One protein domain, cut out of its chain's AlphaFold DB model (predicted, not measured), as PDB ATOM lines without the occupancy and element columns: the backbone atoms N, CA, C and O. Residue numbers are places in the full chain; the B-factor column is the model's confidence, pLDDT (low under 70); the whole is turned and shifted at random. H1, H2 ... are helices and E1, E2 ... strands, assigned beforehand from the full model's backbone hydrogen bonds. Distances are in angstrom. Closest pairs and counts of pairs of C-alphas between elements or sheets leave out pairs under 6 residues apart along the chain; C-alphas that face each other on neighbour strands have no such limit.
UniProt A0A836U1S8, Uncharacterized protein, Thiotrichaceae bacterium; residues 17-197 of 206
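This is residues 17 to 197 of the 206 residues of an uncharacterized protein of Thiotrichaceae bacterium (UniProt A0A836U1S8). Three helices, H3, H4 and H6, form an up-and-down bundle at the core, and the long helix H2 crosses H3 and H4, between them and a small sheet of three strands. H8 crosses H3 and H6, H1 packs on H2 and H4, H7 folds back beside the last part of H6, and H5 sits in a loop away from the other helices. The printed part has 181 residues, with three named strands followed by eight named helices, and its class is mostly helix. The sheet's order is E1 E3 E2, mixed. The whole is compact, with a radius of gyration of the C-alphas of 16.2 A, and rounded, spanning 45 by 42 by 39 A.

E1, residues 17 to 19, is parallel to E3, residues 33 to 36, with N 18 and O 34 2.8 A apart. E2, residues 26 to 28, forms an antiparallel hairpin with E3, with N 35 and O 26 2.8 A apart. H2, residues 57 to 84, is on one face of this sheet, two layers, at a height over the sheet of 8.9 A. H1, residues 38 to 50, touches H2 at a steep tilt of 46 degrees, opposite ways, closest at C-alphas Met 45 and Thr 64, 5.4 A. H3, residues 92 to 107, touches H2 at 60 degrees, a steep tilt, closest at C-alphas His 73 and Ala 100, 4.7 A. H4, residues 111 to 128, is about perpendicular to H2 at 85 degrees, and they touch, closest at C-alphas Asp 66 and Ile 114, 4.6 A. H5, residues 134 to 138, touches no helix. H6, residues 144 to 158, touches H4 at a shallow tilt of 20 degrees, opposite ways, closest at C-alphas Ala 119 and Phe 148, 4.5 A. H7, residues 164 to 169, forms a helical hairpin with H6, closest at C-alphas Tyr 156 and Gln 164, 6.9 A. H8, residues 174 to 195, touches H6 about perpendicular at 84 degrees, closest at C-alphas Gly 157 and Ile 181, 3.7 A. Every O i to N i+4 pair is within hydrogen-bond range in H1, H2, H3, H5, H6 and H7, against 13 of 14 in H4 and 16 of 18 in H8.

E1 begins at C-alpha 17 (121.998, 204.922, 191.629). H2 is 39.9 A long, H8 32.0 A, H4 26.7 A, H3 22.0 A and H6 21.1 A. H8 ends at C-alpha 195 (104.251, 198.579, 199.501).

The C-alphas farthest apart, of Ile 31 and Gln 174, are 45.7 A apart. The printed part has no cut and no long link, and no printed residue is under 70 in pLDDT.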
ATOM      1  N   PHE A  17     120.964 205.469 190.758       92.12
ATOM      2  CA  PHE A  17     121.998 204.922 191.629       92.12
ATOM      3  C   PHE A  17     123.346 205.365 191.067       92.12
ATOM      4  O   PHE A  17     123.619 205.124 189.885       92.12
ATOM      5  N   VAL A  18     124.157 206.023 191.889       93.44
ATOM      6  CA  VAL A  18     125.458 206.573 191.512       93.44
ATOM      7  C   VAL A  18     126.536 205.848 192.307       93.44
ATOM      8  O   VAL A  18     126.670 206.054 193.507       93.44
ATOM      9  N   PHE A  19     127.304 205.004 191.619       91.06
ATOM     10  CA  PHE A  19     128.532 204.419 192.158       91.06
ATOM     11  C   PHE A  19     129.709 205.367 191.903       91.06
ATOM     12  O   PHE A  19     129.789 205.955 190.819       91.06
ATOM     13  N   GLY A  20     130.608 205.501 192.877       89.38
ATOM     14  CA  GLY A  20     131.728 206.443 192.828       89.38
ATOM     15  C   GLY A  20     131.317 207.888 193.123       89.38
ATOM     16  O   GLY A  20     131.883 208.817 192.546       89.38
ATOM     17  N   ALA A  21     130.298 208.082 193.967       91.25
ATOM     18  CA  ALA A  21     129.902 209.406 194.446       91.25
ATOM     19  C   ALA A  21     131.004 210.059 195.311       91.25
ATOM     20  O   ALA A  21     131.825 209.357 195.903       91.25
ATOM     21  N   GLU A  22     131.035 211.397 195.357       87.62
ATOM     22  CA  GLU A  22     132.001 212.159 196.173       87.62
ATOM     23  C   GLU A  22     131.541 212.345 197.632       87.62
ATOM     24  O   GLU A  22     132.376 212.329 198.536       87.62
ATOM     25  N   ASP A  23     130.232 212.520 197.851       85.81
ATOM     26  CA  ASP A  23     129.600 212.633 199.179       85.81
ATOM     27  C   ASP A  23     129.379 211.253 199.814       85.81
ATOM     28  O   ASP A  23     129.687 210.266 199.179       85.81
ATOM     29  N   GLY A  24     128.867 211.142 201.046       88.94
ATOM     30  CA  GLY A  24     128.691 209.849 201.735       88.94
ATOM     31  C   GLY A  24     127.731 208.856 201.056       88.94
ATOM     32  O   GLY A  24     127.055 209.173 200.075       88.94
ATOM     33  N   THR A  25     127.642 207.641 201.609       94.62
ATOM     34  CA  THR A  25     126.581 206.696 201.233       94.62
ATOM     35  C   THR A  25     125.255 207.211 201.781       94.62
ATOM     36  O   THR A  25     125.105 207.273 202.996       94.62
ATOM     37  N   LEU A  26     124.353 207.658 200.904       96.25
ATOM     38  CA  LEU A  26     123.047 208.190 201.298       96.25
ATOM     39  C   LEU A  26     122.064 208.274 200.125       96.25
ATOM     40  O   LEU A  26     122.445 208.371 198.953       96.25
ATOM     41  N   TYR A  27     120.780 208.343 200.450       96.94
ATOM     42  CA  TYR A  27     119.733 208.815 199.562       96.94
ATOM     43  C   TYR A  27     119.538 210.333 199.678       96.94
ATOM     44  O   TYR A  27     119.028 210.843 200.676       96.94
ATOM     45  N   ASP A  28     119.850 211.072 198.611       95.44
ATOM     46  CA  ASP A  28     119.566 212.506 198.531       95.44
ATOM     47  C   ASP A  28     118.145 212.736 197.991       95.44
ATOM     48  O   ASP A  28     117.825 212.458 196.828       95.44
ATOM     49  N   SER A  29     117.270 213.281 198.837       93.62
ATOM     50  CA  SER A  29     115.872 213.557 198.492       93.62
ATOM     51  C   SER A  29     115.673 214.733 197.517       93.62
ATOM     52  O   SER A  29     114.689 214.736 196.763       93.62
ATOM     53  N   GLU A  30     116.589 215.705 197.463       92.69
ATOM     54  CA  GLU A  30     116.490 216.877 196.586       92.69
ATOM     55  C   GLU A  30     116.688 216.477 195.121       92.69
ATOM     56  O   GLU A  30     115.894 216.855 194.243       92.69
ATOM     57  N   ILE A  31     117.701 215.646 194.866       92.06
ATOM     58  CA  ILE A  31     118.045 215.159 193.521       92.06
ATOM     59  C   ILE A  31     117.479 213.764 193.211       92.06
ATOM     60  O   ILE A  31     117.315 213.420 192.038       92.06
ATOM     61  N   ARG A  32     117.021 213.025 194.232       94.12
ATOM     62  CA  ARG A  32     116.492 211.644 194.167       94.12
ATOM     63  C   ARG A  32     117.522 210.635 193.669       94.12
ATOM     64  O   ARG A  32     117.215 209.795 192.810       94.12
ATOM     65  N   GLU A  33     118.717 210.720 194.227       95.56
ATOM     66  CA  GLU A  33     119.834 209.844 193.893       95.56
ATOM     67  C   GLU A  33     120.257 209.049 195.123       95.56
ATOM     68  O   GLU A  33     120.269 209.572 196.229       95.56
ATOM     69  N   ILE A  34     120.556 207.769 194.920       96.25
ATOM     70  CA  ILE A  34     121.245 206.938 195.904       96.25
ATOM     71  C   ILE A  34     122.721 207.015 195.548       96.25
ATOM     72  O   ILE A  34     123.123 206.579 194.463       96.25
ATOM     73  N   LEU A  35     123.490 207.620 196.436       96.50
ATOM     74  CA  LEU A  35     124.911 207.864 196.291       96.50
ATOM     75  C   LEU A  35     125.659 206.762 197.032       96.50
ATOM     76  O   LEU A  35     125.345 206.457 198.178       96.50
ATOM     77  N   MET A  36     126.621 206.137 196.362       95.88
ATOM     78  CA  MET A  36     127.482 205.123 196.954       95.88
ATOM     79  C   MET A  36     128.929 205.366 196.525       95.88
ATOM     80  O   MET A  36     129.300 205.093 195.377       95.88
ATOM     81  N   PRO A  37     129.757 205.898 197.422       95.94
ATOM     82  CA  PRO A  37     131.169 206.133 197.161       95.94
ATOM     83  C   PRO A  37     131.996 204.860 197.060       95.94
ATOM     84  O   PRO A  37     131.735 203.872 197.744       95.94
ATOM     85  N   ASP A  38     133.087 204.924 196.298       93.38
ATOM     86  CA  ASP A  38     134.041 203.813 196.218       93.38
ATOM     87  C   ASP A  38     134.789 203.604 197.550       93.38
ATOM     88  O   ASP A  38     135.174 202.481 197.881       93.38
ATOM     89  N   ASN A  39     135.001 204.670 198.338       95.56
ATOM     90  CA  ASN A  39     135.685 204.562 199.629       95.56
ATOM     91  C   ASN A  39     134.853 203.808 200.671       95.56
ATOM     92  O   ASN A  39     135.458 203.143 201.503       95.56
ATOM     93  N   PHE A  40     133.518 203.838 200.595       96.69
ATOM     94  CA  PHE A  40     132.665 203.033 201.471       96.69
ATOM     95  C   PHE A  40     132.939 201.535 201.282       96.69
ATOM     96  O   PHE A  40     133.191 200.817 202.245       96.69
ATOM     97  N   THR A  41     133.014 201.061 200.032       96.25
ATOM     98  CA  THR A  41     133.375 199.662 199.746       96.25
ATOM     99  C   THR A  41     134.765 199.303 200.275       96.25
ATOM    100  O   THR A  41     134.962 198.211 200.806       96.25
ATOM    101  N   LEU A  42     135.733 200.216 200.153       96.50
ATOM    102  CA  LEU A  42     137.083 200.001 200.678       96.50
ATOM    103  C   LEU A  42     137.121 199.980 202.210       96.50
ATOM    104  O   LEU A  42     137.883 199.198 202.773       96.50
ATOM    105  N   GLU A  43     136.315 200.808 202.873       97.19
ATOM    106  CA  GLU A  43     136.191 200.831 204.330       97.19
ATOM    107  C   GLU A  43     135.607 199.517 204.852       97.19
ATOM    108  O   GLU A  43     136.229 198.874 205.696       97.19
ATOM    109  N   VAL A  44     134.476 199.075 204.295       98.25
ATOM    110  CA  VAL A  44     133.837 197.799 204.653       98.25
ATOM    111  C   VAL A  44     134.817 196.638 204.483       98.25
ATOM    112  O   VAL A  44     135.019 195.841 205.401       98.25
ATOM    113  N   MET A  45     135.486 196.566 203.328       98.38
ATOM    114  CA  MET A  45     136.489 195.533 203.068       98.38
ATOM    115  C   MET A  45     137.650 195.601 204.073       98.38
ATOM    116  O   MET A  45     138.135 194.565 204.528       98.38
ATOM    117  N   GLY A  46     138.094 196.810 204.431       98.31
ATOM    118  CA  GLY A  46     139.136 197.040 205.430       98.31
ATOM    119  C   GLY A  46     138.747 196.524 206.814       98.31
ATOM    120  O   GLY A  46     139.531 195.806 207.427       98.31
ATOM    121  N   ARG A  47     137.516 196.798 207.265       98.12
ATOM    122  CA  ARG A  47     136.995 196.333 208.562       98.12
ATOM    123  C   ARG A  47     137.008 194.808 208.667       98.12
ATOM    124  O   ARG A  47     137.588 194.263 209.604       98.12
ATOM    125  N   PHE A  48     136.462 194.106 207.673       98.44
ATOM    126  CA  PHE A  48     136.475 192.636 207.664       98.44
ATOM    127  C   PHE A  48     137.886 192.046 207.562       98.44
ATOM    128  O   PHE A  48     138.170 191.005 208.164       98.44
ATOM    129  N   TYR A  49     138.776 192.702 206.812       98.19
ATOM    130  CA  TYR A  49     140.176 192.301 206.712       98.19
ATOM    131  C   TYR A  49     140.899 192.433 208.059       98.19
ATOM    132  O   TYR A  49     141.542 191.481 208.511       98.19
ATOM    133  N   ASP A  50     140.761 193.581 208.722       97.88
ATOM    134  CA  ASP A  50     141.418 193.878 209.996       97.88
ATOM    135  C   ASP A  50     140.894 192.983 211.129       97.88
ATOM    136  O   ASP A  50     141.680 192.484 211.944       97.88
ATOM    137  N   ALA A  51     139.592 192.686 211.117       97.31
ATOM    138  CA  ALA A  51     138.951 191.740 212.027       97.31
ATOM    139  C   ALA A  51     139.338 190.272 211.771       97.31
ATOM    140  O   ALA A  51     139.079 189.412 212.613       97.31
ATOM    141  N   LYS A  52     139.976 189.963 210.629       97.44
ATOM    142  CA  LYS A  52     140.257 188.589 210.163       97.44
ATOM    143  C   LYS A  52     138.998 187.722 210.147       97.44
ATOM    144  O   LYS A  52     139.033 186.557 210.538       97.44
ATOM    145  N   TYR A  53     137.896 188.318 209.704       96.50
ATOM    146  CA  TYR A  53     136.579 187.691 209.717       96.50
ATOM    147  C   TYR A  53     136.512 186.451 208.803       96.50
ATOM    148  O   TYR A  53     135.813 185.484 209.095       96.50
ATOM    149  N   VAL A  54     137.288 186.445 207.713       97.00
ATOM    150  CA  VAL A  54     137.341 185.368 206.710       97.00
ATOM    151  C   VAL A  54     138.775 185.019 206.312       97.00
ATOM    152  O   VAL A  54     139.687 185.837 206.422       97.00
ATOM    153  N   ASP A  55     138.970 183.799 205.802       96.56
ATOM    154  CA  ASP A  55     140.296 183.230 205.521       96.56
ATOM    155  C   ASP A  55     140.829 183.527 204.106       96.56
ATOM    156  O   ASP A  55     142.023 183.358 203.842       96.56
ATOM    157  N   THR A  56     139.960 183.914 203.166       98.00
ATOM    158  CA  THR A  56     140.314 184.057 201.742       98.00
ATOM    159  C   THR A  56     139.851 185.385 201.146       98.00
ATOM    160  O   THR A  56     138.837 185.945 201.554       98.00
ATOM    161  N   GLU A  57     140.564 185.867 200.121       97.19
ATOM    162  CA  GLU A  57     140.192 187.087 199.380       97.19
ATOM    163  C   GLU A  57     138.817 186.968 198.700       97.19
ATOM    164  O   GLU A  57     138.085 187.948 198.611       97.19
ATOM    165  N   GLU A  58     138.443 185.766 198.248       97.88
ATOM    166  CA  GLU A  58     137.126 185.510 197.651       97.88
ATOM    167  C   GLU A  58     136.005 185.694 198.679       97.88
ATOM    168  O   GLU A  58     135.013 186.362 198.395       97.88
ATOM    169  N   GLN A  59     136.181 185.154 199.888       98.00
ATOM    170  CA  GLN A  59     135.225 185.350 200.978       98.00
ATOM    171  C   GLN A  59     135.178 186.811 201.424       98.00
ATOM    172  O   GLN A  59     134.090 187.318 201.672       98.00
ATOM    173  N   LEU A  60     136.326 187.496 201.476       98.44
ATOM    174  CA  LEU A  60     136.395 188.914 201.830       98.44
ATOM    175  C   LEU A  60     135.599 189.768 200.842       98.44
ATOM    176  O   LEU A  60     134.813 190.623 201.246       98.44
ATOM    177  N   PHE A  61     135.760 189.499 199.547       98.12
ATOM    178  CA  PHE A  61     134.955 190.138 198.516       98.12
ATOM    179  C   PHE A  61     133.466 189.800 198.672       98.12
ATOM    180  O   PHE A  61     132.633 190.692 198.546       98.12
ATOM    181  N   GLY A  62     133.133 188.544 198.986       98.38
ATOM    182  CA  GLY A  62     131.759 188.098 199.232       98.38
ATOM    183  C   GLY A  62     131.064 188.894 200.337       98.38
ATOM    184  O   GLY A  62     130.078 189.567 200.060       98.38
ATOM    185  N   VAL A  63     131.625 188.898 201.550       98.56
ATOM    186  CA  VAL A  63     131.032 189.607 202.702       98.56
ATOM    187  C   VAL A  63     130.984 191.119 202.485       98.56
ATOM    188  O   VAL A  63     130.031 191.778 202.889       98.56
ATOM    189  N   THR A  64     131.967 191.675 201.767       98.56
ATOM    190  CA  THR A  64     131.946 193.089 201.374       98.56
ATOM    191  C   THR A  64     130.758 193.370 200.457       98.56
ATOM    192  O   THR A  64     130.012 194.317 200.687       98.56
ATOM    193  N   MET A  65     130.550 192.552 199.422       98.00
ATOM    194  CA  MET A  65     129.444 192.750 198.480       98.00
ATOM    195  C   MET A  65     128.074 192.513 199.112       98.00
ATOM    196  O   MET A  65     127.127 193.203 198.741       98.00
ATOM    197  N   ASP A  66     127.980 191.594 200.070       98.62
ATOM    198  CA  ASP A  66     126.776 191.377 200.866       98.62
ATOM    199  C   ASP A  66     126.380 192.650 201.631       98.62
ATOM    200  O   ASP A  66     125.241 193.109 201.531       98.62
ATOM    201  N   VAL A  67     127.331 193.279 202.331       98.62
ATOM    202  CA  VAL A  67     127.095 194.563 203.007       98.62
ATOM    203  C   VAL A  67     126.654 195.629 202.014       98.62
ATOM    204  O   VAL A  67     125.648 196.295 202.243       98.62
ATOM    205  N   ILE A  68     127.361 195.773 200.887       97.88
ATOM    206  CA  ILE A  68     126.991 196.744 199.852       97.88
ATOM    207  C   ILE A  68     125.554 196.512 199.368       97.88
ATOM    208  O   ILE A  68     124.799 197.469 199.190       97.88
ATOM    209  N   GLU A  69     125.147 195.257 199.174       97.50
ATOM    210  CA  GLU A  69     123.776 194.929 198.795       97.50
ATOM    211  C   GLU A  69     122.769 195.323 199.880       97.50
ATOM    212  O   GLU A  69     121.738 195.917 199.552       97.50
ATOM    213  N   HIS A  70     123.041 195.037 201.155       98.50
ATOM    214  CA  HIS A  70     122.165 195.448 202.257       98.50
ATOM    215  C   HIS A  70     122.048 196.975 202.346       98.50
ATOM    216  O   HIS A  70     120.929 197.491 202.317       98.50
ATOM    217  N   THR A  71     123.168 197.702 202.317       98.25
ATOM    218  CA  THR A  71     123.187 199.170 202.347       98.25
ATOM    219  C   THR A  71     122.427 199.771 201.163       98.25
ATOM    220  O   THR A  71     121.639 200.696 201.331       98.25
ATOM    221  N   LEU A  72     122.545 199.206 199.955       96.56
ATOM    222  CA  LEU A  72     121.736 199.651 198.811       96.56
ATOM    223  C   LEU A  72     120.229 199.491 199.055       96.56
ATOM    224  O   LEU A  72     119.437 200.318 198.595       96.56
ATOM    225  N   HIS A  73     119.810 198.428 199.747       96.81
ATOM    226  CA  HIS A  73     118.408 198.234 200.112       96.81
ATOM    227  C   HIS A  73     117.959 199.168 201.241       96.81
ATOM    228  O   HIS A  73     116.790 199.566 201.244       96.81
ATOM    229  N   HIS A  74     118.861 199.532 202.152       98.38
ATOM    230  CA  HIS A  74     118.633 200.550 203.173       98.38
ATOM    231  C   HIS A  74     118.354 201.910 202.510       98.38
ATOM    232  O   HIS A  74     117.265 202.461 202.683       98.38
ATOM    233  N   GLU A  75     119.222 202.364 201.599       97.94
ATOM    234  CA  GLU A  75     119.018 203.629 200.870       97.94
ATOM    235  C   GLU A  75     117.788 203.604 199.956       97.94
ATOM    236  O   GLU A  75     117.062 204.591 199.791       97.94
ATOM    237  N   LEU A  76     117.491 202.441 199.370       95.38
ATOM    238  CA  LEU A  76     116.238 202.233 198.652       95.38
ATOM    239  C   LEU A  76     115.023 202.421 199.573       95.38
ATOM    240  O   LEU A  76     113.974 202.857 199.098       95.38
ATOM    241  N   GLY A  77     115.143 202.118 200.863       96.44
ATOM    242  CA  GLY A  77     114.123 202.368 201.876       96.44
ATOM    243  C   GLY A  77     113.784 203.839 202.002       96.44
ATOM    244  O   GLY A  77     112.622 204.198 201.788       96.44
ATOM    245  N   HIS A  78     114.787 204.684 202.230       97.75
ATOM    246  CA  HIS A  78     114.617 206.139 202.248       97.75
ATOM    247  C   HIS A  78     113.989 206.647 200.955       97.75
ATOM    248  O   HIS A  78     113.000 207.392 200.959       97.75
ATOM    249  N   ALA A  79     114.491 206.162 199.818       96.12
ATOM    250  CA  ALA A  79     113.972 206.549 198.520       96.12
ATOM    251  C   ALA A  79     112.489 206.181 198.356       96.12
ATOM    252  O   ALA A  79     111.696 207.000 197.887       96.12
ATOM    253  N   LEU A  80     112.088 204.971 198.760       95.06
ATOM    254  CA  LEU A  80     110.697 204.520 198.710       95.06
ATOM    255  C   LEU A  80     109.806 205.313 199.664       95.06
ATOM    256  O   LEU A  80     108.706 205.688 199.257       95.06
ATOM    257  N   ILE A  81     110.269 205.594 200.884       96.38
ATOM    258  CA  ILE A  81     109.537 206.417 201.851       96.38
ATOM    259  C   ILE A  81     109.224 207.781 201.241       96.38
ATOM    260  O   ILE A  81     108.055 208.170 201.161       96.38
ATOM    261  N   HIS A  82     110.246 208.450 200.708       95.81
ATOM    262  CA  HIS A  82     110.109 209.774 200.120       95.81
ATOM    263  C   HIS A  82     109.236 209.782 198.853       95.81
ATOM    264  O   HIS A  82     108.321 210.598 198.725       95.81
ATOM    265  N   VAL A  83     109.475 208.889 197.883       94.31
ATOM    266  CA  VAL A  83     108.760 208.947 196.590       94.31
ATOM    267  C   VAL A  83     107.329 208.414 196.652       94.31
ATOM    268  O   VAL A  83     106.535 208.734 195.759       94.31
ATOM    269  N   LEU A  84     107.004 207.591 197.654       93.31
ATOM    270  CA  LEU A  84     105.673 207.016 197.867       93.31
ATOM    271  C   LEU A  84     104.886 207.709 198.987       93.31
ATOM    272  O   LEU A  84     103.742 207.313 199.221       93.31
ATOM    273  N   ASP A  85     105.473 208.726 199.631       93.81
ATOM    274  CA  ASP A  85     104.878 209.489 200.737       93.81
ATOM    275  C   ASP A  85     104.423 208.571 201.889       93.81
ATOM    276  O   ASP A  85     103.287 208.619 202.369       93.81
ATOM    277  N   ILE A  86     105.300 207.638 202.282       95.12
ATOM    278  CA  ILE A  86     105.034 206.699 203.376       95.12
ATOM    279  C   ILE A  86     105.275 207.417 204.703       95.12
ATOM    280  O   ILE A  86     106.359 207.914 204.971       95.12
ATOM    281  N   THR A  87     104.269 207.436 205.574       94.69
ATOM    282  CA  THR A  87     104.414 208.009 206.917       94.69
ATOM    283  C   THR A  87     105.143 207.050 207.856       94.69
ATOM    284  O   THR A  87     104.680 205.927 208.071       94.69
ATOM    285  N   ILE A  88     106.213 207.535 208.488       94.38
ATOM    286  CA  ILE A  88     106.940 206.858 209.566       94.38
ATOM    287  C   ILE A  88     106.656 207.571 210.895       94.38
ATOM    288  O   ILE A  88     106.599 208.795 210.962       94.38
ATOM    289  N   THR A  89     106.417 206.803 211.960       93.88
ATOM    290  CA  THR A  89     106.081 207.333 213.300       93.88
ATOM    291  C   THR A  89     107.167 207.072 214.348       93.88
ATOM    292  O   THR A  89     106.941 207.334 215.527       93.88
ATOM    293  N   GLY A  90     108.298 206.494 213.940       91.81
ATOM    294  CA  GLY A  90     109.465 206.185 214.772       91.81
ATOM    295  C   GLY A  90     110.752 206.679 214.108       91.81
ATOM    296  O   GLY A  90     110.684 207.588 213.283       91.81
ATOM    297  N   LYS A  91     111.898 206.077 214.448       95.12
ATOM    298  CA  LYS A  91     113.160 206.303 213.729       95.12
ATOM    299  C   LYS A  91     113.038 205.766 212.300       95.12
ATOM    300  O   LYS A  91     112.576 204.639 212.115       95.12
ATOM    301  N   GLU A  92     113.387 206.585 211.310       97.75
ATOM    302  CA  GLU A  92     113.362 206.172 209.905       97.75
ATOM    303  C   GLU A  92     114.435 205.116 209.633       97.75
ATOM    304  O   GLU A  92     114.092 204.070 209.085       97.75
ATOM    305  N   GLU A  93     115.646 205.323 210.157       98.12
ATOM    306  CA  GLU A  93     116.778 204.385 210.104       98.12
ATOM    307  C   GLU A  93     116.403 202.961 210.524       98.12
ATOM    308  O   GLU A  93     116.542 202.014 209.754       98.12
ATOM    309  N   ASP A  94     115.800 202.793 211.707       97.56
ATOM    310  CA  ASP A  94     115.373 201.470 212.182       97.56
ATOM    311  C   ASP A  94     114.328 200.833 211.247       97.56
ATOM    312  O   ASP A  94     114.269 199.610 211.077       97.56
ATOM    313  N   ALA A  95     113.455 201.656 210.656       97.50
ATOM    314  CA  ALA A  95     112.430 201.175 209.744       97.50
ATOM    315  C   ALA A  95     113.044 200.697 208.422       97.50
ATOM    316  O   ALA A  95     112.611 199.656 207.910       97.50
ATOM    317  N   VAL A  96     114.025 201.426 207.878       98.25
ATOM    318  CA  VAL A  96     114.695 201.076 206.619       98.25
ATOM    319  C   VAL A  96     115.729 199.963 206.789       98.25
ATOM    320  O   VAL A  96     115.783 199.100 205.918       98.25
ATOM    321  N   ASP A  97     116.414 199.849 207.932       98.38
ATOM    322  CA  ASP A  97     117.254 198.691 208.286       98.38
ATOM    323  C   ASP A  97     116.425 197.400 208.318       98.38
ATOM    324  O   ASP A  97     116.774 196.374 207.716       98.38
ATOM    325  N   GLY A  98     115.266 197.458 208.982       97.62
ATOM    326  CA  GLY A  98     114.313 196.354 209.017       97.62
ATOM    327  C   GLY A  98     113.756 196.018 207.631       97.62
ATOM    328  O   GLY A  98     113.569 194.843 207.295       97.62
ATOM    329  N   MET A  99     113.517 197.036 206.796       97.31
ATOM    330  CA  MET A  99     113.087 196.842 205.411       97.31
ATOM    331  C   MET A  99     114.171 196.167 204.571       97.31
ATOM    332  O   MET A  99     113.858 195.212 203.862       97.31
ATOM    333  N   ALA A 100     115.410 196.652 204.645       98.12
ATOM    334  CA  ALA A 100     116.549 196.138 203.899       98.12
ATOM    335  C   ALA A 100     116.769 194.662 204.222       98.12
ATOM    336  O   ALA A 100     116.721 193.820 203.325       98.12
ATOM    337  N   THR A 101     116.839 194.347 205.518       98.38
ATOM    338  CA  THR A 101     116.958 192.982 206.044       98.38
ATOM    339  C   THR A 101     115.820 192.082 205.559       98.38
ATOM    340  O   THR A 101     116.051 190.988 205.046       98.38
ATOM    341  N   MET A 102     114.569 192.543 205.657       95.88
ATOM    342  CA  MET A 102     113.418 191.794 205.148       95.88
ATOM    343  C   MET A 102     113.520 191.556 203.632       95.88
ATOM    344  O   MET A 102     113.213 190.459 203.168       95.88
ATOM    345  N   LEU A 103     113.886 192.571 202.846       93.88
ATOM    346  CA  LEU A 103     113.942 192.461 201.390       93.88
ATOM    347  C   LEU A 103     115.001 191.458 200.949       93.88
ATOM    348  O   LEU A 103     114.667 190.581 200.150       93.88
ATOM    349  N   VAL A 104     116.222 191.534 201.483       96.38
ATOM    350  CA  VAL A 104     117.280 190.586 201.107       96.38
ATOM    351  C   VAL A 104     116.875 189.156 201.470       96.38
ATOM    352  O   VAL A 104     116.911 188.293 200.594       96.38
ATOM    353  N   ILE A 105     116.337 188.916 202.676       95.75
ATOM    354  CA  ILE A 105     115.850 187.593 203.118       95.75
ATOM    355  C   ILE A 105     114.749 187.047 202.200       95.75
ATOM    356  O   ILE A 105     114.758 185.874 201.837       95.75
ATOM    357  N   LEU A 106     113.771 187.875 201.822       90.12
ATOM    358  CA  LEU A 106     112.612 187.409 201.054       90.12
ATOM    359  C   LEU A 106     112.874 187.283 199.549       90.12
ATOM    360  O   LEU A 106     112.089 186.632 198.856       90.12
ATOM    361  N   THR A 107     113.911 187.935 199.020       88.19
ATOM    362  CA  THR A 107     114.128 188.024 197.566       88.19
ATOM    363  C   THR A 107     115.385 187.317 197.070       88.19
ATOM    364  O   THR A 107     115.445 186.999 195.880       88.19
ATOM    365  N   ASN A 108     116.318 186.974 197.962       90.06
ATOM    366  CA  ASN A 108     117.546 186.256 197.633       90.06
ATOM    367  C   ASN A 108     117.613 184.891 198.325       90.06
ATOM    368  O   ASN A 108     117.224 184.733 199.476       90.06
ATOM    369  N   GLN A 109     118.165 183.892 197.626       90.81
ATOM    370  CA  GLN A 109     118.391 182.561 198.212       90.81
ATOM    371  C   GLN A 109     119.425 182.592 199.341       90.81
ATOM    372  O   GLN A 109     119.331 181.784 200.255       90.81
ATOM    373  N   THR A 110     120.379 183.521 199.258       94.62
ATOM    374  CA  THR A 110     121.415 183.789 200.264       94.62
ATOM    375  C   THR A 110     121.086 185.036 201.095       94.62
ATOM    376  O   THR A 110     121.967 185.755 201.554       94.62
ATOM    377  N   GLY A 111     119.798 185.381 201.198       96.62
ATOM    378  CA  GLY A 111     119.354 186.642 201.788       96.62
ATOM    379  C   GLY A 111     119.689 186.790 203.268       96.62
ATOM    380  O   GLY A 111     120.000 187.887 203.723       96.62
ATOM    381  N   SER A 112     119.647 185.692 204.018       97.88
ATOM    382  CA  SER A 112     120.019 185.696 205.432       97.88
ATOM    383  C   SER A 112     121.524 185.818 205.634       97.88
ATOM    384  O   SER A 112     121.940 186.430 206.608       97.88
ATOM    385  N   GLU A 113     122.337 185.262 204.732       98.12
ATOM    386  CA  GLU A 113     123.788 185.451 204.721       98.12
ATOM    387  C   GLU A 113     124.134 186.916 204.428       98.12
ATOM    388  O   GLU A 113     124.937 187.497 205.148       98.12
ATOM    389  N   ILE A 114     123.433 187.549 203.476       98.75
ATOM    390  CA  ILE A 114     123.571 188.990 203.207       98.75
ATOM    391  C   ILE A 114     123.248 189.820 204.458       98.75
ATOM    392  O   ILE A 114     124.004 190.710 204.842       98.75
ATOM    393  N   ALA A 115     122.124 189.516 205.113       98.69
ATOM    394  CA  ALA A 115     121.732 190.187 206.348       98.69
ATOM    395  C   ALA A 115     122.717 189.933 207.500       98.69
ATOM    396  O   ALA A 115     122.921 190.825 208.319       98.69
ATOM    397  N   LEU A 116     123.320 188.743 207.576       98.69
ATOM    398  CA  LEU A 116     124.310 188.414 208.599       98.69
ATOM    399  C   LEU A 116     125.607 189.198 208.384       98.69
ATOM    400  O   LEU A 116     126.081 189.809 209.330       98.69
ATOM    401  N   SER A 117     126.107 189.285 207.147       98.81
ATOM    402  CA  SER A 117     127.260 190.131 206.807       98.81
ATOM    403  C   SER A 117     127.020 191.600 207.195       98.81
ATOM    404  O   SER A 117     127.909 192.252 207.734       98.81
ATOM    405  N   ALA A 118     125.806 192.126 206.980       98.75
ATOM    406  CA  ALA A 118     125.437 193.472 207.428       98.75
ATOM    407  C   ALA A 118     125.375 193.601 208.959       98.75
ATOM    408  O   ALA A 118     125.863 194.586 209.506       98.75
ATOM    409  N   ALA A 119     124.820 192.602 209.654       98.81
ATOM    410  CA  ALA A 119     124.836 192.567 211.111       98.81
ATOM    411  C   ALA A 119     126.279 192.609 211.633       98.81
ATOM    412  O   ALA A 119     126.593 193.436 212.482       98.81
ATOM    413  N   ASP A 120     127.158 191.771 211.093       98.62
ATOM    414  CA  ASP A 120     128.546 191.677 211.539       98.62
ATOM    415  C   ASP A 120     129.329 192.968 211.270       98.62
ATOM    416  O   ASP A 120     130.193 193.325 212.065       98.62
ATOM    417  N   LEU A 121     128.994 193.731 210.219       98.69
ATOM    418  CA  LEU A 121     129.525 195.088 210.075       98.69
ATOM    419  C   LEU A 121     129.104 195.984 211.249       98.69
ATOM    420  O   LEU A 121     129.965 196.648 211.820       98.69
ATOM    421  N   PHE A 122     127.823 195.978 211.637       98.62
ATOM    422  CA  PHE A 122     127.358 196.757 212.791       98.62
ATOM    423  C   PHE A 122     128.038 196.318 214.098       98.62
ATOM    424  O   PHE A 122     128.299 197.141 214.970       98.62
ATOM    425  N   ASP A 123     128.350 195.030 214.255       98.38
ATOM    426  CA  ASP A 123     129.122 194.552 215.406       98.38
ATOM    427  C   ASP A 123     130.539 195.150 215.404       98.38
ATOM    428  O   ASP A 123     130.965 195.745 216.395       98.38
ATOM    429  N   LEU A 124     131.230 195.101 214.255       98.25
ATOM    430  CA  LEU A 124     132.565 195.684 214.080       98.25
ATOM    431  C   LEU A 124     132.590 197.205 214.292       98.25
ATOM    432  O   LEU A 124     133.537 197.725 214.877       98.25
ATOM    433  N   GLU A 125     131.573 197.928 213.827       96.88
ATOM    434  CA  GLU A 125     131.421 199.371 214.066       96.88
ATOM    435  C   GLU A 125     131.160 199.660 215.551       96.88
ATOM    436  O   GLU A 125     131.791 200.541 216.141       96.88
ATOM    437  N   GLY A 126     130.327 198.845 216.201       96.19
ATOM    438  CA  GLY A 126     130.070 198.941 217.635       96.19
ATOM    439  C   GLY A 126     131.327 198.755 218.490       96.19
ATOM    440  O   GLY A 126     131.470 199.405 219.531       96.19
ATOM    441  N   GLU A 127     132.274 197.917 218.058       95.69
ATOM    442  CA  GLU A 127     133.550 197.712 218.755       95.69
ATOM    443  C   GLU A 127     134.463 198.954 218.761       95.69
ATOM    444  O   GLU A 127     135.326 199.078 219.648       95.69
ATOM    445  N   ASP A 128     134.284 199.896 217.828       92.12
ATOM    446  CA  ASP A 128     135.066 201.137 217.774       92.12
ATOM    447  C   ASP A 128     134.722 202.083 218.936       92.12
ATOM    448  O   ASP A 128     135.586 202.827 219.425       92.12
ATOM    449  N   ILE A 129     133.493 202.009 219.455       90.25
ATOM    450  CA  ILE A 129     133.008 202.879 220.529       90.25
ATOM    451  C   ILE A 129     133.572 202.414 221.879       90.25
ATOM    452  O   ILE A 129     133.155 201.415 222.464       90.25
ATOM    453  N   LYS A 130     134.537 203.170 222.424       90.94
ATOM    454  CA  LYS A 130     135.116 202.897 223.759       90.94
ATOM    455  C   LYS A 130     134.323 203.521 224.901       90.94
ATOM    456  O   LYS A 130     134.266 202.949 225.989       90.94
ATOM    457  N   GLU A 131     133.726 204.681 224.660       92.88
ATOM    458  CA  GLU A 131     132.868 205.391 225.602       92.88
ATOM    459  C   GLU A 131     131.728 206.040 224.818       92.88
ATOM    460  O   GLU A 131     131.987 206.739 223.842       92.88
ATOM    461  N   PHE A 132     130.484 205.822 225.253       93.06
ATOM    462  CA  PHE A 132     129.328 206.462 224.630       93.06
ATOM    463  C   PHE A 132     129.308 207.957 224.942       93.06
ATOM    464  O   PHE A 132     129.342 208.381 226.104       93.06
ATOM    465  N   THR A 133     129.204 208.745 223.886       92.88
ATOM    466  CA  THR A 133     128.995 210.186 223.919       92.88
ATOM    467  C   THR A 133     127.499 210.513 223.932       92.88
ATOM    468  O   THR A 133     126.641 209.633 223.852       92.88
ATOM    469  N   THR A 134     127.152 211.793 224.085       93.38
ATOM    470  CA  THR A 134     125.739 212.198 223.936       93.38
ATOM    471  C   THR A 134     125.319 212.111 222.472       93.38
ATOM    472  O   THR A 134     124.162 211.811 222.186       93.38
ATOM    473  N   GLU A 135     126.280 212.324 221.575       91.31
ATOM    474  CA  GLU A 135     126.144 212.217 220.136       91.31
ATOM    475  C   GLU A 135     125.713 210.818 219.701       91.31
ATOM    476  O   GLU A 135     124.739 210.702 218.969       91.31
ATOM    477  N   ASP A 136     126.303 209.768 220.268       91.25
ATOM    478  CA  ASP A 136     125.902 208.388 219.956       91.25
ATOM    479  C   ASP A 136     124.470 208.072 220.431       91.25
ATOM    480  O   ASP A 136     123.757 207.257 219.855       91.25
ATOM    481  N   ILE A 137     124.019 208.712 221.516       90.25
ATOM    482  CA  ILE A 137     122.723 208.406 222.143       90.25
ATOM    483  C   ILE A 137     121.557 209.076 221.407       90.25
ATOM    484  O   ILE A 137     120.456 208.517 221.362       90.25
ATOM    485  N   TRP A 138     121.756 210.292 220.892       91.19
ATOM    486  CA  TRP A 138     120.714 211.042 220.180       91.19
ATOM    487  C   TRP A 138     120.811 210.935 218.655       91.19
ATOM    488  O   TRP A 138     120.077 211.648 217.969       91.19
ATOM    489  N   ASP A 139     121.714 210.086 218.156       92.56
ATOM    490  CA  ASP A 139     121.892 209.834 216.731       92.56
ATOM    491  C   ASP A 139     120.573 209.376 216.088       92.56
ATOM    492  O   ASP A 139     119.667 208.833 216.748       92.56
ATOM    493  N   GLU A 140     120.439 209.638 214.790       90.81
ATOM    494  CA  GLU A 140     119.289 209.180 214.018       90.81
ATOM    495  C   GLU A 140     119.236 207.649 213.980       90.81
ATOM    496  O   GLU A 140     118.175 207.068 214.250       90.81
ATOM    497  N   HIS A 141     120.392 207.003 213.831       92.75
ATOM    498  CA  HIS A 141     120.551 205.565 213.942       92.75
ATOM    499  C   HIS A 141     120.408 205.100 215.390       92.75
ATOM    500  O   HIS A 141     120.645 205.817 216.366       92.75
ATOM    501  N   SER A 142     119.943 203.867 215.564       96.50
ATOM    502  CA  SER A 142     120.187 203.153 216.817       96.50
ATOM    503  C   SER A 142     121.680 202.839 216.949       96.50
ATOM    504  O   SER A 142     122.378 202.768 215.944       96.50
ATOM    505  N   LEU A 143     122.160 202.601 218.175       97.31
ATOM    506  CA  LEU A 143     123.555 202.202 218.399       97.31
ATOM    507  C   LEU A 143     123.894 200.963 217.559       97.31
ATOM    508  O   LEU A 143     123.042 200.081 217.428       97.31
ATOM    509  N   ASP A 144     125.126 200.830 217.076       97.69
ATOM    510  CA  ASP A 144     125.464 199.750 216.138       97.69
ATOM    511  C   ASP A 144     125.218 198.355 216.728       97.69
ATOM    512  O   ASP A 144     124.580 197.516 216.098       97.69
ATOM    513  N   PHE A 145     125.511 198.135 218.016       97.38
ATOM    514  CA  PHE A 145     125.119 196.888 218.689       97.38
ATOM    515  C   PHE A 145     123.596 196.661 218.727       97.38
ATOM    516  O   PHE A 145     123.131 195.522 218.676       97.38
ATOM    517  N   GLN A 146     122.777 197.716 218.810       97.44
ATOM    518  CA  GLN A 146     121.323 197.571 218.684       97.44
ATOM    519  C   GLN A 146     120.935 197.175 217.259       97.44
ATOM    520  O   GLN A 146     120.072 196.311 217.097       97.44
ATOM    521  N   ARG A 147     121.577 197.756 216.240       98.44
ATOM    522  CA  ARG A 147     121.366 197.400 214.829       98.44
ATOM    523  C   ARG A 147     121.780 195.951 214.554       98.44
ATOM    524  O   ARG A 147     120.993 195.210 213.960       98.44
ATOM    525  N   PHE A 148     122.920 195.507 215.090       98.69
ATOM    526  CA  PHE A 148     123.366 194.110 215.087       98.69
ATOM    527  C   PHE A 148     122.293 193.183 215.667       98.69
ATOM    528  O   PHE A 148     121.749 192.333 214.960       98.69
ATOM    529  N   TYR A 149     121.900 193.384 216.932       98.44
ATOM    530  CA  TYR A 149     120.925 192.503 217.582       98.44
ATOM    531  C   TYR A 149     119.542 192.555 216.927       98.44
ATOM    532  O   TYR A 149     118.857 191.532 216.876       98.44
ATOM    533  N   ASN A 150     119.114 193.707 216.406       98.31
ATOM    534  CA  ASN A 150     117.863 193.820 215.655       98.31
ATOM    535  C   ASN A 150     117.922 193.020 214.345       98.31
ATOM    536  O   ASN A 150     116.958 192.328 214.013       98.31
ATOM    537  N   THR A 151     119.056 193.043 213.644       98.69
ATOM    538  CA  THR A 151     119.266 192.286 212.403       98.69
ATOM    539  C   THR A 151     119.325 190.780 212.674       98.69
ATOM    540  O   THR A 151     118.588 190.021 212.043       98.69
ATOM    541  N   ILE A 152     120.064 190.335 213.700       98.62
ATOM    542  CA  ILE A 152     120.064 188.934 214.168       98.62
ATOM    543  C   ILE A 152     118.647 188.461 214.519       98.62
ATOM    544  O   ILE A 152     118.235 187.357 214.161       98.62
ATOM    545  N   CYS A 153     117.878 189.309 215.199       98.31
ATOM    546  CA  CYS A 153     116.501 189.026 215.583       98.31
ATOM    547  C   CYS A 153     115.594 188.849 214.351       98.31
ATOM    548  O   CYS A 153     114.786 187.920 214.305       98.31
ATOM    549  N   MET A 154     115.774 189.668 213.311       98.50
ATOM    550  CA  MET A 154     115.070 189.521 212.033       98.50
ATOM    551  C   MET A 154     115.459 188.232 211.292       98.50
ATOM    552  O   MET A 154     114.571 187.537 210.794       98.50
ATOM    553  N   ILE A 155     116.749 187.875 211.264       98.56
ATOM    554  CA  ILE A 155     117.245 186.624 210.661       98.56
ATOM    555  C   ILE A 155     116.633 185.420 211.381       98.56
ATOM    556  O   ILE A 155     115.980 184.588 210.746       98.56
ATOM    557  N   TYR A 156     116.749 185.361 212.712       98.62
ATOM    558  CA  TYR A 156     116.162 184.287 213.513       98.62
ATOM    559  C   TYR A 156     114.643 184.204 213.345       98.62
ATOM    560  O   TYR A 156     114.093 183.119 213.186       98.62
ATOM    561  N   GLY A 157     113.954 185.347 213.347       98.06
ATOM    562  CA  GLY A 157     112.506 185.400 213.179       98.06
ATOM    563  C   GLY A 157     112.017 184.916 211.810       98.06
ATOM    564  O   GLY A 157     110.870 184.476 211.704       98.06
ATOM    565  N   SER A 158     112.866 184.966 210.778       97.62
ATOM    566  CA  SER A 158     112.536 184.470 209.438       97.62
ATOM    567  C   SER A 158     112.539 182.940 209.326       97.62
ATOM    568  O   SER A 158     111.659 182.382 208.670       97.62
ATOM    569  N   ASP A 159     113.473 182.265 210.007       97.50
ATOM    570  CA  ASP A 159     113.532 180.806 210.139       97.50
ATOM    571  C   ASP A 159     114.206 180.420 211.464       97.50
ATOM    572  O   ASP A 159     115.416 180.193 211.572       97.50
ATOM    573  N   SER A 160     113.383 180.294 212.502       97.56
ATOM    574  CA  SER A 160     113.852 179.986 213.853       97.56
ATOM    575  C   SER A 160     114.456 178.585 213.976       97.56
ATOM    576  O   SER A 160     115.129 178.286 214.962       97.56
ATOM    577  N   THR A 161     114.206 177.700 213.005       97.50
ATOM    578  CA  THR A 161     114.767 176.345 213.001       97.50
ATOM    579  C   THR A 161     116.180 176.367 212.438       97.50
ATOM    580  O   THR A 161     117.089 175.806 213.053       97.50
ATOM    581  N   GLN A 162     116.374 177.031 211.296       97.25
ATOM    582  CA  GLN A 162     117.674 177.146 210.638       97.25
ATOM    583  C   GLN A 162     118.666 177.960 211.478       97.25
ATOM    584  O   GLN A 162     119.818 177.554 211.632       97.25
ATOM    585  N   TYR A 163     118.215 179.066 212.074       97.88
ATOM    586  CA  TYR A 163     119.090 180.034 212.746       97.88
ATOM    587  C   TYR A 163     119.135 179.892 214.272       97.88
ATOM    588  O   TYR A 163     119.607 180.779 214.979       97.88
ATOM    589  N   GLN A 164     118.706 178.748 214.815       97.75
ATOM    590  CA  GLN A 164     118.754 178.472 216.257       97.75
ATOM    591  C   GLN A 164     120.167 178.549 216.858       97.75
ATOM    592  O   GLN A 164     120.303 178.715 218.073       97.75
ATOM    593  N   TYR A 165     121.210 178.396 216.037       97.62
ATOM    594  CA  TYR A 165     122.597 178.525 216.482       97.62
ATOM    595  C   TYR A 165     122.930 179.960 216.916       97.62
ATOM    596  O   TYR A 165     123.519 180.110 217.979       97.62
ATOM    597  N   LEU A 166     122.431 180.988 216.213       97.62
ATOM    598  CA  LEU A 166     122.668 182.401 216.549       97.62
ATOM    599  C   LEU A 166     122.188 182.735 217.967       97.62
ATOM    600  O   LEU A 166     122.900 183.358 218.745       97.62
ATOM    601  N   ILE A 167     121.003 182.243 218.343       97.44
ATOM    602  CA  ILE A 167     120.448 182.434 219.693       97.44
ATOM    603  C   ILE A 167     121.329 181.785 220.763       97.44
ATOM    604  O   ILE A 167     121.466 182.320 221.860       97.44
ATOM    605  N   LYS A 168     121.922 180.625 220.458       96.75
ATOM    606  CA  LYS A 168     122.791 179.905 221.397       96.75
ATOM    607  C   LYS A 168     124.157 180.566 221.529       96.75
ATOM    608  O   LYS A 168     124.651 180.664 222.643       96.75
ATOM    609  N   GLU A 169     124.755 180.972 220.415       96.94
ATOM    610  CA  GLU A 169     126.089 181.578 220.374       96.94
ATOM    611  C   GLU A 169     126.104 182.962 221.018       96.94
ATOM    612  O   GLU A 169     127.010 183.262 221.788       96.94
ATOM    613  N   LEU A 170     125.059 183.760 220.787       97.25
ATOM    614  CA  LEU A 170     124.910 185.101 221.359       97.25
ATOM    615  C   LEU A 170     124.237 185.105 222.740       97.25
ATOM    616  O   LEU A 170     123.910 186.170 223.260       97.25
ATOM    617  N   GLU A 171     123.981 183.924 223.312       97.25
ATOM    618  CA  GLU A 171     123.338 183.737 224.619       97.25
ATOM    619  C   GLU A 171     122.014 184.519 224.781       97.25
ATOM    620  O   GLU A 171     121.653 184.976 225.871       97.25
ATOM    621  N   ILE A 172     121.252 184.660 223.691       96.38
ATOM    622  CA  ILE A 172     119.968 185.367 223.692       96.38
ATOM    623  C   ILE A 172     118.946 184.537 224.478       96.38
ATOM    624  O   ILE A 172     118.780 183.334 224.266       96.38
ATOM    625  N   THR A 173     118.230 185.188 225.397       97.44
ATOM    626  CA  THR A 173     117.216 184.512 226.215       97.44
ATOM    627  C   THR A 173     116.086 183.958 225.349       97.44
ATOM    628  O   THR A 173     115.701 184.556 224.344       97.44
ATOM    629  N   GLN A 174     115.501 182.833 225.770       95.31
ATOM    630  CA  GLN A 174     114.391 182.215 225.039       95.31
ATOM    631  C   GLN A 174     113.204 183.178 224.871       95.31
ATOM    632  O   GLN A 174     112.654 183.275 223.779       95.31
ATOM    633  N   ASP A 175     112.878 183.959 225.906       96.94
ATOM    634  CA  ASP A 175     111.826 184.981 225.842       96.94
ATOM    635  C   ASP A 175     112.115 186.028 224.751       96.94
ATOM    636  O   ASP A 175     111.212 186.439 224.019       96.94
ATOM    637  N   ARG A 176     113.379 186.461 224.596       97.19
ATOM    638  CA  ARG A 176     113.756 187.400 223.529       97.19
ATOM    639  C   ARG A 176     113.714 186.745 222.154       97.19
ATOM    640  O   ARG A 176     113.227 187.376 221.221       97.19
ATOM    641  N   ALA A 177     114.166 185.499 222.036       97.19
ATOM    642  CA  ALA A 177     114.106 184.741 220.790       97.19
ATOM    643  C   ALA A 177     112.654 184.554 220.302       97.19
ATOM    644  O   ALA A 177     112.375 184.732 219.120       97.19
ATOM    645  N   GLU A 178     111.705 184.282 221.201       97.12
ATOM    646  CA  GLU A 178     110.279 184.208 220.853       97.12
ATOM    647  C   GLU A 178     109.747 185.552 220.337       97.12
ATOM    648  O   GLU A 178     109.079 185.593 219.302       97.12
ATOM    649  N   MET A 179     110.125 186.666 220.978       97.81
ATOM    650  CA  MET A 179     109.783 188.007 220.487       97.81
ATOM    651  C   MET A 179     110.376 188.302 219.102       97.81
ATOM    652  O   MET A 179     109.755 189.022 218.325       97.81
ATOM    653  N   CYS A 180     111.530 187.731 218.749       98.31
ATOM    654  CA  CYS A 180     112.131 187.923 217.429       98.31
ATOM    655  C   CYS A 180     111.278 187.374 216.280       98.31
ATOM    656  O   CYS A 180     111.194 187.992 215.218       98.31
ATOM    657  N   ILE A 181     110.576 186.262 216.510       98.00
ATOM    658  CA  ILE A 181     109.628 185.700 215.539       98.00
ATOM    659  C   ILE A 181     108.475 186.686 215.302       98.00
ATOM    660  O   ILE A 181     108.123 186.981 214.156       98.00
ATOM    661  N   ASP A 182     107.926 187.252 216.378       97.31
ATOM    662  CA  ASP A 182     106.862 188.257 216.298       97.31
ATOM    663  C   ASP A 182     107.347 189.570 215.663       97.31
ATOM    664  O   ASP A 182     106.600 190.216 214.920       97.31
ATOM    665  N   ASP A 183     108.590 189.973 215.934       95.75
ATOM    666  CA  ASP A 183     109.216 191.171 215.380       95.75
ATOM    667  C   ASP A 183     109.363 191.046 213.856       95.75
ATOM    668  O   ASP A 183     108.856 191.911 213.131       95.75
ATOM    669  N   PHE A 184     109.917 189.937 213.354       97.25
ATOM    670  CA  PHE A 184     110.018 189.678 211.913       97.25
ATOM    671  C   PHE A 184     108.647 189.647 211.225       97.25
ATOM    672  O   PHE A 184     108.429 190.289 210.189       97.25
ATOM    673  N   GLN A 185     107.669 188.947 211.808       96.44
ATOM    674  CA  GLN A 185     106.315 188.889 211.252       96.44
ATOM    675  C   GLN A 185     105.649 190.268 211.218       96.44
ATOM    676  O   GLN A 185     104.998 190.626 210.231       96.44
ATOM    677  N   ARG A 186     105.806 191.067 212.280       95.88
ATOM    678  CA  ARG A 186     105.213 192.402 212.384       95.88
ATOM    679  C   ARG A 186     105.841 193.372 211.393       95.88
ATOM    680  O   ARG A 186     105.099 194.061 210.685       95.88
ATOM    681  N   GLN A 187     107.168 193.415 211.318       95.00
ATOM    682  CA  GLN A 187     107.884 194.289 210.391       95.00
ATOM    683  C   GLN A 187     107.583 193.905 208.944       95.00
ATOM    684  O   GLN A 187     107.151 194.755 208.160       95.00
ATOM    685  N   SER A 188     107.667 192.610 208.614       93.69
ATOM    686  CA  SER A 188     107.414 192.154 207.249       93.69
ATOM    687  C   SER A 188     105.982 192.426 206.801       93.69
ATOM    688  O   SER A 188     105.749 192.949 205.712       93.69
ATOM    689  N   LYS A 189     104.990 192.169 207.660       94.12
ATOM    690  CA  LYS A 189     103.586 192.488 207.375       94.12
ATOM    691  C   LYS A 189     103.360 193.987 207.182       94.12
ATOM    692  O   LYS A 189     102.551 194.367 206.331       94.12
ATOM    693  N   SER A 190     104.036 194.827 207.964       94.62
ATOM    694  CA  SER A 190     103.910 196.285 207.884       94.62
ATOM    695  C   SER A 190     104.444 196.798 206.550       94.62
ATOM    696  O   SER A 190     103.686 197.406 205.794       94.62
ATOM    697  N   TRP A 191     105.677 196.441 206.192       94.25
ATOM    698  CA  TRP A 191     106.280 196.825 204.916       94.25
ATOM    699  C   TRP A 191     105.530 196.258 203.710       94.25
ATOM    700  O   TRP A 191     105.210 197.001 202.780       94.25
ATOM    701  N   LYS A 192     105.116 194.984 203.750       91.44
ATOM    702  CA  LYS A 192     104.257 194.393 202.708       91.44
ATOM    703  C   LYS A 192     102.975 195.198 202.516       91.44
ATOM    704  O   LYS A 192     102.581 195.450 201.380       91.44
ATOM    705  N   LYS A 193     102.324 195.626 203.602       92.69
ATOM    706  CA  LYS A 193     101.097 196.432 203.541       92.69
ATOM    707  C   LYS A 193     101.349 197.829 202.969       92.69
ATOM    708  O   LYS A 193     100.537 198.280 202.164       92.69
ATOM    709  N   LEU A 194     102.441 198.485 203.360       93.12
ATOM    710  CA  LEU A 194     102.825 199.808 202.857       93.12
ATOM    711  C   LEU A 194     103.150 199.775 201.357       93.12
ATOM    712  O   LEU A 194     102.717 200.649 200.610       93.12
ATOM    713  N   LEU A 195     103.837 198.726 200.896       90.75
ATOM    714  CA  LEU A 195     104.251 198.579 199.501       90.75
ATOM    715  C   LEU A 195     103.159 197.994 198.592       90.75
ATOM    716  O   LEU A 195     103.181 198.228 197.383       90.75
ATOM    717  N   GLN A 196     102.176 197.265 199.136       89.88
ATOM    718  CA  GLN A 196     101.129 196.572 198.368       89.88
ATOM    719  C   GLN A 196     100.417 197.433 197.300       89.88
ATOM    720  O   GLN A 196     100.152 196.897 196.218       89.88
ATOM    721  N   PRO A 197     100.082 198.721 197.534       90.31
ATOM    722  CA  PRO A 197      99.462 199.570 196.512       90.31
ATOM    723  C   PRO A 197     100.357 199.815 195.289       90.31
ATOM    724  O   PRO A 197      99.853 200.128 194.208       90.31
TER     725      PRO A 197